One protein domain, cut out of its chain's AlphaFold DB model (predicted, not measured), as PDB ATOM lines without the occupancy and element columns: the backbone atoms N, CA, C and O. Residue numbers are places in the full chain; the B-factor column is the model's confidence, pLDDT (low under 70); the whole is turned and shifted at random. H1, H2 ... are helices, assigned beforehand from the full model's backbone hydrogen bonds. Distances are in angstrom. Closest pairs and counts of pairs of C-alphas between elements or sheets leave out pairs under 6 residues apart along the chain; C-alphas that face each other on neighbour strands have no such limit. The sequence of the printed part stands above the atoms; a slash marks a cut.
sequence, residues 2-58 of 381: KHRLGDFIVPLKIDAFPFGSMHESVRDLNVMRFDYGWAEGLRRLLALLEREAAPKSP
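This is residues 2 to 58 of the 381 residues of an uncharacterized protein of Pelagibaca abyssi (UniProt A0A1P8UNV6). There is little regular structure here: an extended stretch, residues 2 to 13, leads into a wide loop that holds the short helix H1, and the backbone returns beside residues 12 to 13 before the long helix H2 folds back toward the side where the printed part begins. The printed part has 57 residues, with two named helices in the order H1, H2 and no named strand. The class is all helix, with only 18 residues in named elements. The whole is only just loose, close to compact, with a radius of gyration of the C-alphas of 12.7 A and spans of 36 by 27 by 15 A.

Start at residues 2 to 23, which hold no named element; within them, residues 12 to 13 pair, parallel, with residues 32 to 33. H1, residues 24 to 27, and H2, residues 38 to 51, are apart, joined by a short link of 10 residues. Every O i to N i+4 pair in H2 is within hydrogen-bond range; H1 is too short for such a pair, and its one O i to N i+3 pair is within range.

Find C-alpha 24 at (339.784, 483.228, 464.758), where H1 begins. H2 runs 19.8 A from C-alpha 38 at (333.193, 475.440, 441.867) to C-alpha 51 at (326.255, 462.608, 455.230).

The two farthest C-alphas, of Gly 20 and Pro 58, are 39.0 A apart. The printed part has no cut and no long link between named elements. Look for pLDDT under 70 at residues 2 to 8.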
ATOM      1  N   LYS A   2     315.548 468.661 469.054       42.56
ATOM      2  CA  LYS A   2     315.300 468.248 467.664       42.56
ATOM      3  C   LYS A   2     316.504 468.702 466.829       42.56
ATOM      4  O   LYS A   2     316.732 469.897 466.729       42.56
ATOM      5  N   HIS A   3     317.249 467.725 466.305       48.88
ATOM      6  CA  HIS A   3     318.410 467.833 465.401       48.88
ATOM      7  C   HIS A   3     319.716 468.370 466.036       48.88
ATOM      8  O   HIS A   3     319.975 469.566 466.057       48.88
ATOM      9  N   ARG A   4     320.565 467.464 466.550       47.50
ATOM     10  CA  ARG A   4     321.974 467.743 466.892       47.50
ATOM     11  C   ARG A   4     322.826 467.569 465.624       47.50
ATOM     12  O   ARG A   4     323.241 466.452 465.343       47.50
ATOM     13  N   LEU A   5     323.035 468.637 464.856       55.44
ATOM     14  CA  LEU A   5     324.051 468.678 463.793       55.44
ATOM     15  C   LEU A   5     325.407 469.009 464.437       55.44
ATOM     16  O   LEU A   5     325.474 469.955 465.221       55.44
ATOM     17  N   GLY A   6     326.451 468.219 464.158       56.72
ATOM     18  CA  GLY A   6     327.793 468.413 464.733       56.72
ATOM     19  C   GLY A   6     328.518 469.642 464.175       56.72
ATOM     20  O   GLY A   6     329.083 470.412 464.942       56.72
ATOM     21  N   ASP A   7     328.396 469.873 462.864       60.38
ATOM     22  CA  ASP A   7     329.002 470.995 462.137       60.38
ATOM     23  C   ASP A   7     327.896 471.925 461.595       60.38
ATOM     24  O   ASP A   7     327.512 471.862 460.428       60.38
ATOM     25  N   PHE A   8     327.319 472.777 462.451       68.38
ATOM     26  CA  PHE A   8     326.240 473.703 462.051       68.38
ATOM     27  C   PHE A   8     326.709 474.798 461.073       68.38
ATOM     28  O   PHE A   8     325.907 475.344 460.317       68.38
ATOM     29  N   ILE A   9     328.005 475.115 461.076       80.12
ATOM     30  CA  ILE A   9     328.619 476.136 460.226       80.12
ATOM     31  C   ILE A   9     329.654 475.455 459.335       80.12
ATOM     32  O   ILE A   9     330.590 474.838 459.835       80.12
ATOM     33  N   VAL A  10     329.506 475.613 458.018       86.75
ATOM     34  CA  VAL A  10     330.456 475.109 457.016       86.75
ATOM     35  C   VAL A  10     331.066 476.305 456.280       86.75
ATOM     36  O   VAL A  10     330.447 476.820 455.344       86.75
ATOM     37  N   PRO A  11     332.249 476.797 456.689       87.75
ATOM     38  CA  PRO A  11     332.901 477.900 455.994       87.75
ATOM     39  C   PRO A  11     333.304 477.485 454.579       87.75
ATOM     40  O   PRO A  11     333.842 476.396 454.372       87.75
ATOM     41  N   LEU A  12     333.076 478.364 453.603       90.38
ATOM     42  CA  LEU A  12     333.484 478.148 452.217       90.38
ATOM     43  C   LEU A  12     334.708 479.009 451.910       90.38
ATOM     44  O   LEU A  12     334.647 480.235 451.966       90.38
ATOM     45  N   LYS A  13     335.820 478.371 451.548       88.12
ATOM     46  CA  LYS A  13     337.002 479.056 451.026       88.12
ATOM     47  C   LYS A  13     336.832 479.272 449.529       88.12
ATOM     48  O   LYS A  13     337.067 478.353 448.741       88.12
ATOM     49  N   ILE A  14     336.427 480.483 449.173       84.81
ATOM     50  CA  ILE A  14     336.369 480.970 447.797       84.81
ATOM     51  C   ILE A  14     337.722 481.640 447.514       84.81
ATOM     52  O   ILE A  14     338.203 482.428 448.325       84.81
ATOM     53  N   ASP A  15     338.365 481.266 446.410       80.94
ATOM     54  CA  ASP A  15     339.675 481.767 445.969       80.94
ATOM     55  C   ASP A  15     340.887 481.442 446.870       80.94
ATOM     56  O   ASP A  15     340.840 480.707 447.864       80.94
ATOM     57  N   ALA A  16     342.046 481.970 446.475       82.31
ATOM     58  CA  ALA A  16     343.351 481.737 447.089       82.31
ATOM     59  C   ALA A  16     343.557 482.486 448.426       82.31
ATOM     60  O   ALA A  16     344.679 482.844 448.768       82.31
ATOM     61  N   PHE A  17     342.496 482.701 449.208       80.94
ATOM     62  CA  PHE A  17     342.588 483.336 450.523       80.94
ATOM     63  C   PHE A  17     343.441 482.494 451.500       80.94
ATOM     64  O   PHE A  17     343.195 481.291 451.619       80.94
ATOM     65  N   PRO A  18     344.443 483.047 452.209       84.25
ATOM     66  CA  PRO A  18     345.262 482.268 453.140       84.25
ATOM     67  C   PRO A  18     344.475 481.817 454.380       84.25
ATOM     68  O   PRO A  18     343.799 482.617 455.019       84.25
ATOM     69  N   PHE A  19     344.620 480.554 454.799       81.38
ATOM     70  CA  PHE A  19     343.976 480.053 456.029       81.38
ATOM     71  C   PHE A  19     344.405 480.825 457.285       81.38
ATOM     72  O   PHE A  19     343.602 481.021 458.191       81.38
ATOM     73  N   GLY A  20     345.652 481.308 457.325       81.06
ATOM     74  CA  GLY A  20     346.165 482.118 458.434       81.06
ATOM     75  C   GLY A  20     345.506 483.493 458.570       81.06
ATOM     76  O   GLY A  20     345.623 484.106 459.623       81.06
ATOM     77  N   SER A  21     344.801 483.956 457.535       82.75
ATOM     78  CA  SER A  21     344.066 485.224 457.525       82.75
ATOM     79  C   SER A  21     342.591 485.059 457.909       82.75
ATOM     80  O   SER A  21     341.862 486.048 457.947       82.75
ATOM     81  N   MET A  22     342.118 483.832 458.167       81.81
ATOM     82  CA  MET A  22     340.738 483.601 458.603       81.81
ATOM     83  C   MET A  22     340.510 484.169 460.000       81.81
ATOM     84  O   MET A  22     341.384 484.101 460.862       81.81
ATOM     85  N   HIS A  23     339.307 484.697 460.224       80.88
ATOM     86  CA  HIS A  23     338.902 485.146 461.548       80.88
ATOM     87  C   HIS A  23     338.991 483.981 462.544       80.88
ATOM     88  O   HIS A  23     338.616 482.850 462.225       80.88
ATOM     89  N   GLU A  24     339.479 484.252 463.751       77.69
ATOM     90  CA  GLU A  24     339.784 483.228 464.758       77.69
ATOM     91  C   GLU A  24     338.575 482.324 465.057       77.69
ATOM     92  O   GLU A  24     338.710 481.110 465.149       77.69
ATOM     93  N   SER A  25     337.368 482.895 465.049       77.06
ATOM     94  CA  SER A  25     336.105 482.184 465.302       77.06
ATOM     95  C   SER A  25     335.722 481.106 464.277       77.06
ATOM     96  O   SER A  25     334.791 480.347 464.527       77.06
ATOM     97  N   VAL A  26     336.356 481.073 463.102       77.94
ATOM     98  CA  VAL A  26     336.076 480.085 462.039       77.94
ATOM     99  C   VAL A  26     337.291 479.224 461.697       77.94
ATOM    100  O   VAL A  26     337.184 478.325 460.867       77.94
ATOM    101  N   ARG A  27     338.436 479.479 462.336       72.62
ATOM    102  CA  ARG A  27     339.713 478.825 462.037       72.62
ATOM    103  C   ARG A  27     339.725 477.337 462.401       72.62
ATOM    104  O   ARG A  27     340.374 476.561 461.706       72.62
ATOM    105  N   ASP A  28     338.969 476.959 463.429       75.69
ATOM    106  CA  ASP A  28     338.866 475.579 463.924       75.69
ATOM    107  C   ASP A  28     337.718 474.779 463.279       75.69
ATOM    108  O   ASP A  28     337.515 473.607 463.593       75.69
ATOM    109  N   LEU A  29     336.950 475.397 462.374       81.69
ATOM    110  CA  LEU A  29     335.869 474.728 461.653       81.69
ATOM    111  C   LEU A  29     336.393 473.978 460.423       81.69
ATOM    112  O   LEU A  29     337.384 474.360 459.797       81.69
ATOM    113  N   ASN A  30     335.657 472.948 460.007       82.25
ATOM    114  CA  ASN A  30     335.919 472.234 458.761       82.25
ATOM    115  C   ASN A  30     335.619 473.127 457.546       82.25
ATOM    116  O   ASN A  30     334.484 473.217 457.075       82.25
ATOM    117  N   VAL A  31     336.653 473.785 457.020       86.25
ATOM    118  CA  VAL A  31     336.524 474.671 455.859       86.25
ATOM    119  C   VAL A  31     336.427 473.872 454.560       86.25
ATOM    120  O   VAL A  31     337.345 473.141 454.173       86.25
ATOM    121  N   MET A  32     335.344 474.086 453.816       89.12
ATOM    122  CA  MET A  32     335.153 473.517 452.487       89.12
ATOM    123  C   MET A  32     335.858 474.345 451.421       89.12
ATOM    124  O   MET A  32     335.679 475.555 451.298       89.12
ATOM    125  N   ARG A  33     336.663 473.662 450.611       88.00
ATOM    126  CA  ARG A  33     337.538 474.275 449.613       88.00
ATOM    127  C   ARG A  33     336.858 474.382 448.252       88.00
ATOM    128  O   ARG A  33     336.643 473.366 447.597       88.00
ATOM    129  N   PHE A  34     336.552 475.611 447.834       92.00
ATOM    130  CA  PHE A  34     336.053 475.954 446.494       92.00
ATOM    131  C   PHE A  34     337.153 476.548 445.600       92.00
ATOM    132  O   PHE A  34     336.952 476.729 444.402       92.00
ATOM    133  N   ASP A  35     338.342 476.776 446.155       88.12
ATOM    134  CA  ASP A  35     339.499 477.369 445.484       88.12
ATOM    135  C   ASP A  35     340.135 476.478 444.404       88.12
ATOM    136  O   ASP A  35     340.868 476.969 443.553       88.12
ATOM    137  N   TYR A  36     339.814 475.182 444.391       84.00
ATOM    138  CA  TYR A  36     340.181 474.258 443.310       84.00
ATOM    139  C   TYR A  36     339.170 474.228 442.153       84.00
ATOM    140  O   TYR A  36     339.428 473.591 441.131       84.00
ATOM    141  N   GLY A  37     338.015 474.878 442.311       85.69
ATOM    142  CA  GLY A  37     336.945 474.915 441.321       85.69
ATOM    143  C   GLY A  37     335.560 474.706 441.931       85.69
ATOM    144  O   GLY A  37     335.353 473.852 442.797       85.69
ATOM    145  N   TRP A  38     334.584 475.450 441.406       89.19
ATOM    146  CA  TRP A  38     333.193 475.440 441.867       89.19
ATOM    147  C   TRP A  38     332.539 474.058 441.825       89.19
ATOM    148  O   TRP A  38     331.838 473.688 442.762       89.19
ATOM    149  N   ALA A  39     332.787 473.282 440.767       88.81
ATOM    150  CA  ALA A  39     332.185 471.959 440.607       88.81
ATOM    151  C   ALA A  39     332.628 470.989 441.714       88.81
ATOM    152  O   ALA A  39     331.797 470.315 442.321       88.81
ATOM    153  N   GLU A  40     333.929 470.947 442.010       88.69
ATOM    154  CA  GLU A  40     334.479 470.044 443.021       88.69
ATOM    155  C   GLU A  40     334.107 470.490 444.442       88.69
ATOM    156  O   GLU A  40     333.723 469.656 445.264       88.69
ATOM    157  N   GLY A  41     334.147 471.799 444.718       90.31
ATOM    158  CA  GLY A  41     333.695 472.359 445.993       90.31
ATOM    159  C   GLY A  41     332.220 472.053 446.268       90.31
ATOM    160  O   GLY A  41     331.881 471.534 447.334       90.31
ATOM    161  N   LEU A  42     331.348 472.284 445.279       91.12
ATOM    162  CA  LEU A  42     329.915 472.010 445.391       91.12
ATOM    163  C   LEU A  42     329.640 470.518 445.589       91.12
ATOM    164  O   LEU A  42     328.856 470.154 446.461       91.12
ATOM    165  N   ARG A  43     330.317 469.646 444.833       93.00
ATOM    166  CA  ARG A  43     330.188 468.190 444.977       93.00
ATOM    167  C   ARG A  43     330.521 467.732 446.399       93.00
ATOM    168  O   ARG A  43     329.781 466.937 446.975       93.00
ATOM    169  N   ARG A  44     331.614 468.241 446.980       90.12
ATOM    170  CA  ARG A  44     332.002 467.936 448.368       90.12
ATOM    171  C   ARG A  44     330.989 468.473 449.368       90.12
ATOM    172  O   ARG A  44     330.661 467.769 450.317       90.12
ATOM    173  N   LEU A  45     330.493 469.694 449.156       90.94
ATOM    174  CA  LEU A  45     329.497 470.310 450.035       90.94
ATOM    175  C   LEU A  45     328.202 469.499 450.053       90.94
ATOM    176  O   LEU A  45     327.692 469.199 451.124       90.94
ATOM    177  N   LEU A  46     327.713 469.081 448.885       90.81
ATOM    178  CA  LEU A  46     326.528 468.232 448.784       90.81
ATOM    179  C   LEU A  46     326.734 466.888 449.495       90.81
ATOM    180  O   LEU A  46     325.874 466.486 450.271       90.81
ATOM    181  N   ALA A  47     327.894 466.246 449.316       90.88
ATOM    182  CA  ALA A  47     328.217 464.995 450.004       90.88
ATOM    183  C   ALA A  47     328.277 465.155 451.536       90.88
ATOM    184  O   ALA A  47     327.804 464.283 452.263       90.88
ATOM    185  N   LEU A  48     328.823 466.272 452.034       88.56
ATOM    186  CA  LEU A  48     328.808 466.607 453.460       88.56
ATOM    187  C   LEU A  48     327.369 466.773 453.965       88.56
ATOM    188  O   LEU A  48     326.991 466.138 454.943       88.56
ATOM    189  N   LEU A  49     326.557 467.587 453.286       87.75
ATOM    190  CA  LEU A  49     325.169 467.842 453.681       87.75
ATOM    191  C   LEU A  49     324.317 466.564 453.665       87.75
ATOM    192  O   LEU A  49     323.448 466.393 454.518       87.75
ATOM    193  N   GLU A  50     324.568 465.653 452.725       89.25
ATOM    194  CA  GLU A  50     323.922 464.340 452.689       89.25
ATOM    195  C   GLU A  50     324.378 463.436 453.836       89.25
ATOM    196  O   GLU A  50     323.532 462.836 454.497       89.25
ATOM    197  N   ARG A  51     325.688 463.381 454.114       87.06
ATOM    198  CA  ARG A  51     326.255 462.608 455.230       87.06
ATOM    199  C   ARG A  51     325.696 463.054 456.578       87.06
ATOM    200  O   ARG A  51     325.348 462.211 457.398       87.06
ATOM    201  N   GLU A  52     325.583 464.362 456.789       85.69
ATOM    202  CA  GLU A  52     325.040 464.948 458.021       85.69
ATOM    203  C   GLU A  52     323.502 464.902 458.082       85.69
ATOM    204  O   GLU A  52     322.904 465.413 459.030       85.69
ATOM    205  N   ALA A  53     322.841 464.308 457.077       85.19
ATOM    206  CA  ALA A  53     321.386 464.267 456.950       85.19
ATOM    207  C   ALA A  53     320.744 465.658 457.120       85.19
ATOM    208  O   ALA A  53     319.722 465.815 457.800       85.19
ATOM    209  N   ALA A  54     321.362 466.677 456.510       83.88
ATOM    210  CA  ALA A  54     320.909 468.055 456.608       83.88
ATOM    211  C   ALA A  54     319.434 468.161 456.172       83.88
ATOM    212  O   ALA A  54     319.053 467.611 455.129       83.88
ATOM    213  N   PRO A  55     318.580 468.847 456.953       81.81
ATOM    214  CA  PRO A  55     317.151 468.896 456.685       81.81
ATOM    215  C   PRO A  55     316.882 469.568 455.336       81.81
ATOM    216  O   PRO A  55     317.248 470.721 455.112       81.81
ATOM    217  N   LYS A  56     316.212 468.845 454.435       80.19
ATOM    218  CA  LYS A  56     315.757 469.372 453.145       80.19
ATOM    219  C   LYS A  56     314.326 469.875 453.300       80.19
ATOM    220  O   LYS A  56     313.460 469.156 453.797       80.19
ATOM    221  N   SER A  57     314.068 471.109 452.877       80.19
ATOM    222  CA  SER A  57     312.703 471.631 452.818       80.19
ATOM    223  C   SER A  57     311.950 470.933 451.679       80.19
ATOM    224  O   SER A  57     312.404 471.009 450.539       80.19
ATOM    225  N   PRO A  58     310.791 470.300 451.932       75.69
ATOM    226  CA  PRO A  58     309.978 469.703 450.870       75.69
ATOM    227  C   PRO A  58     309.340 470.762 449.956       75.69
ATOM    228  O   PRO A  58     308.869 470.440 448.869       75.69
TER     229      PRO A  58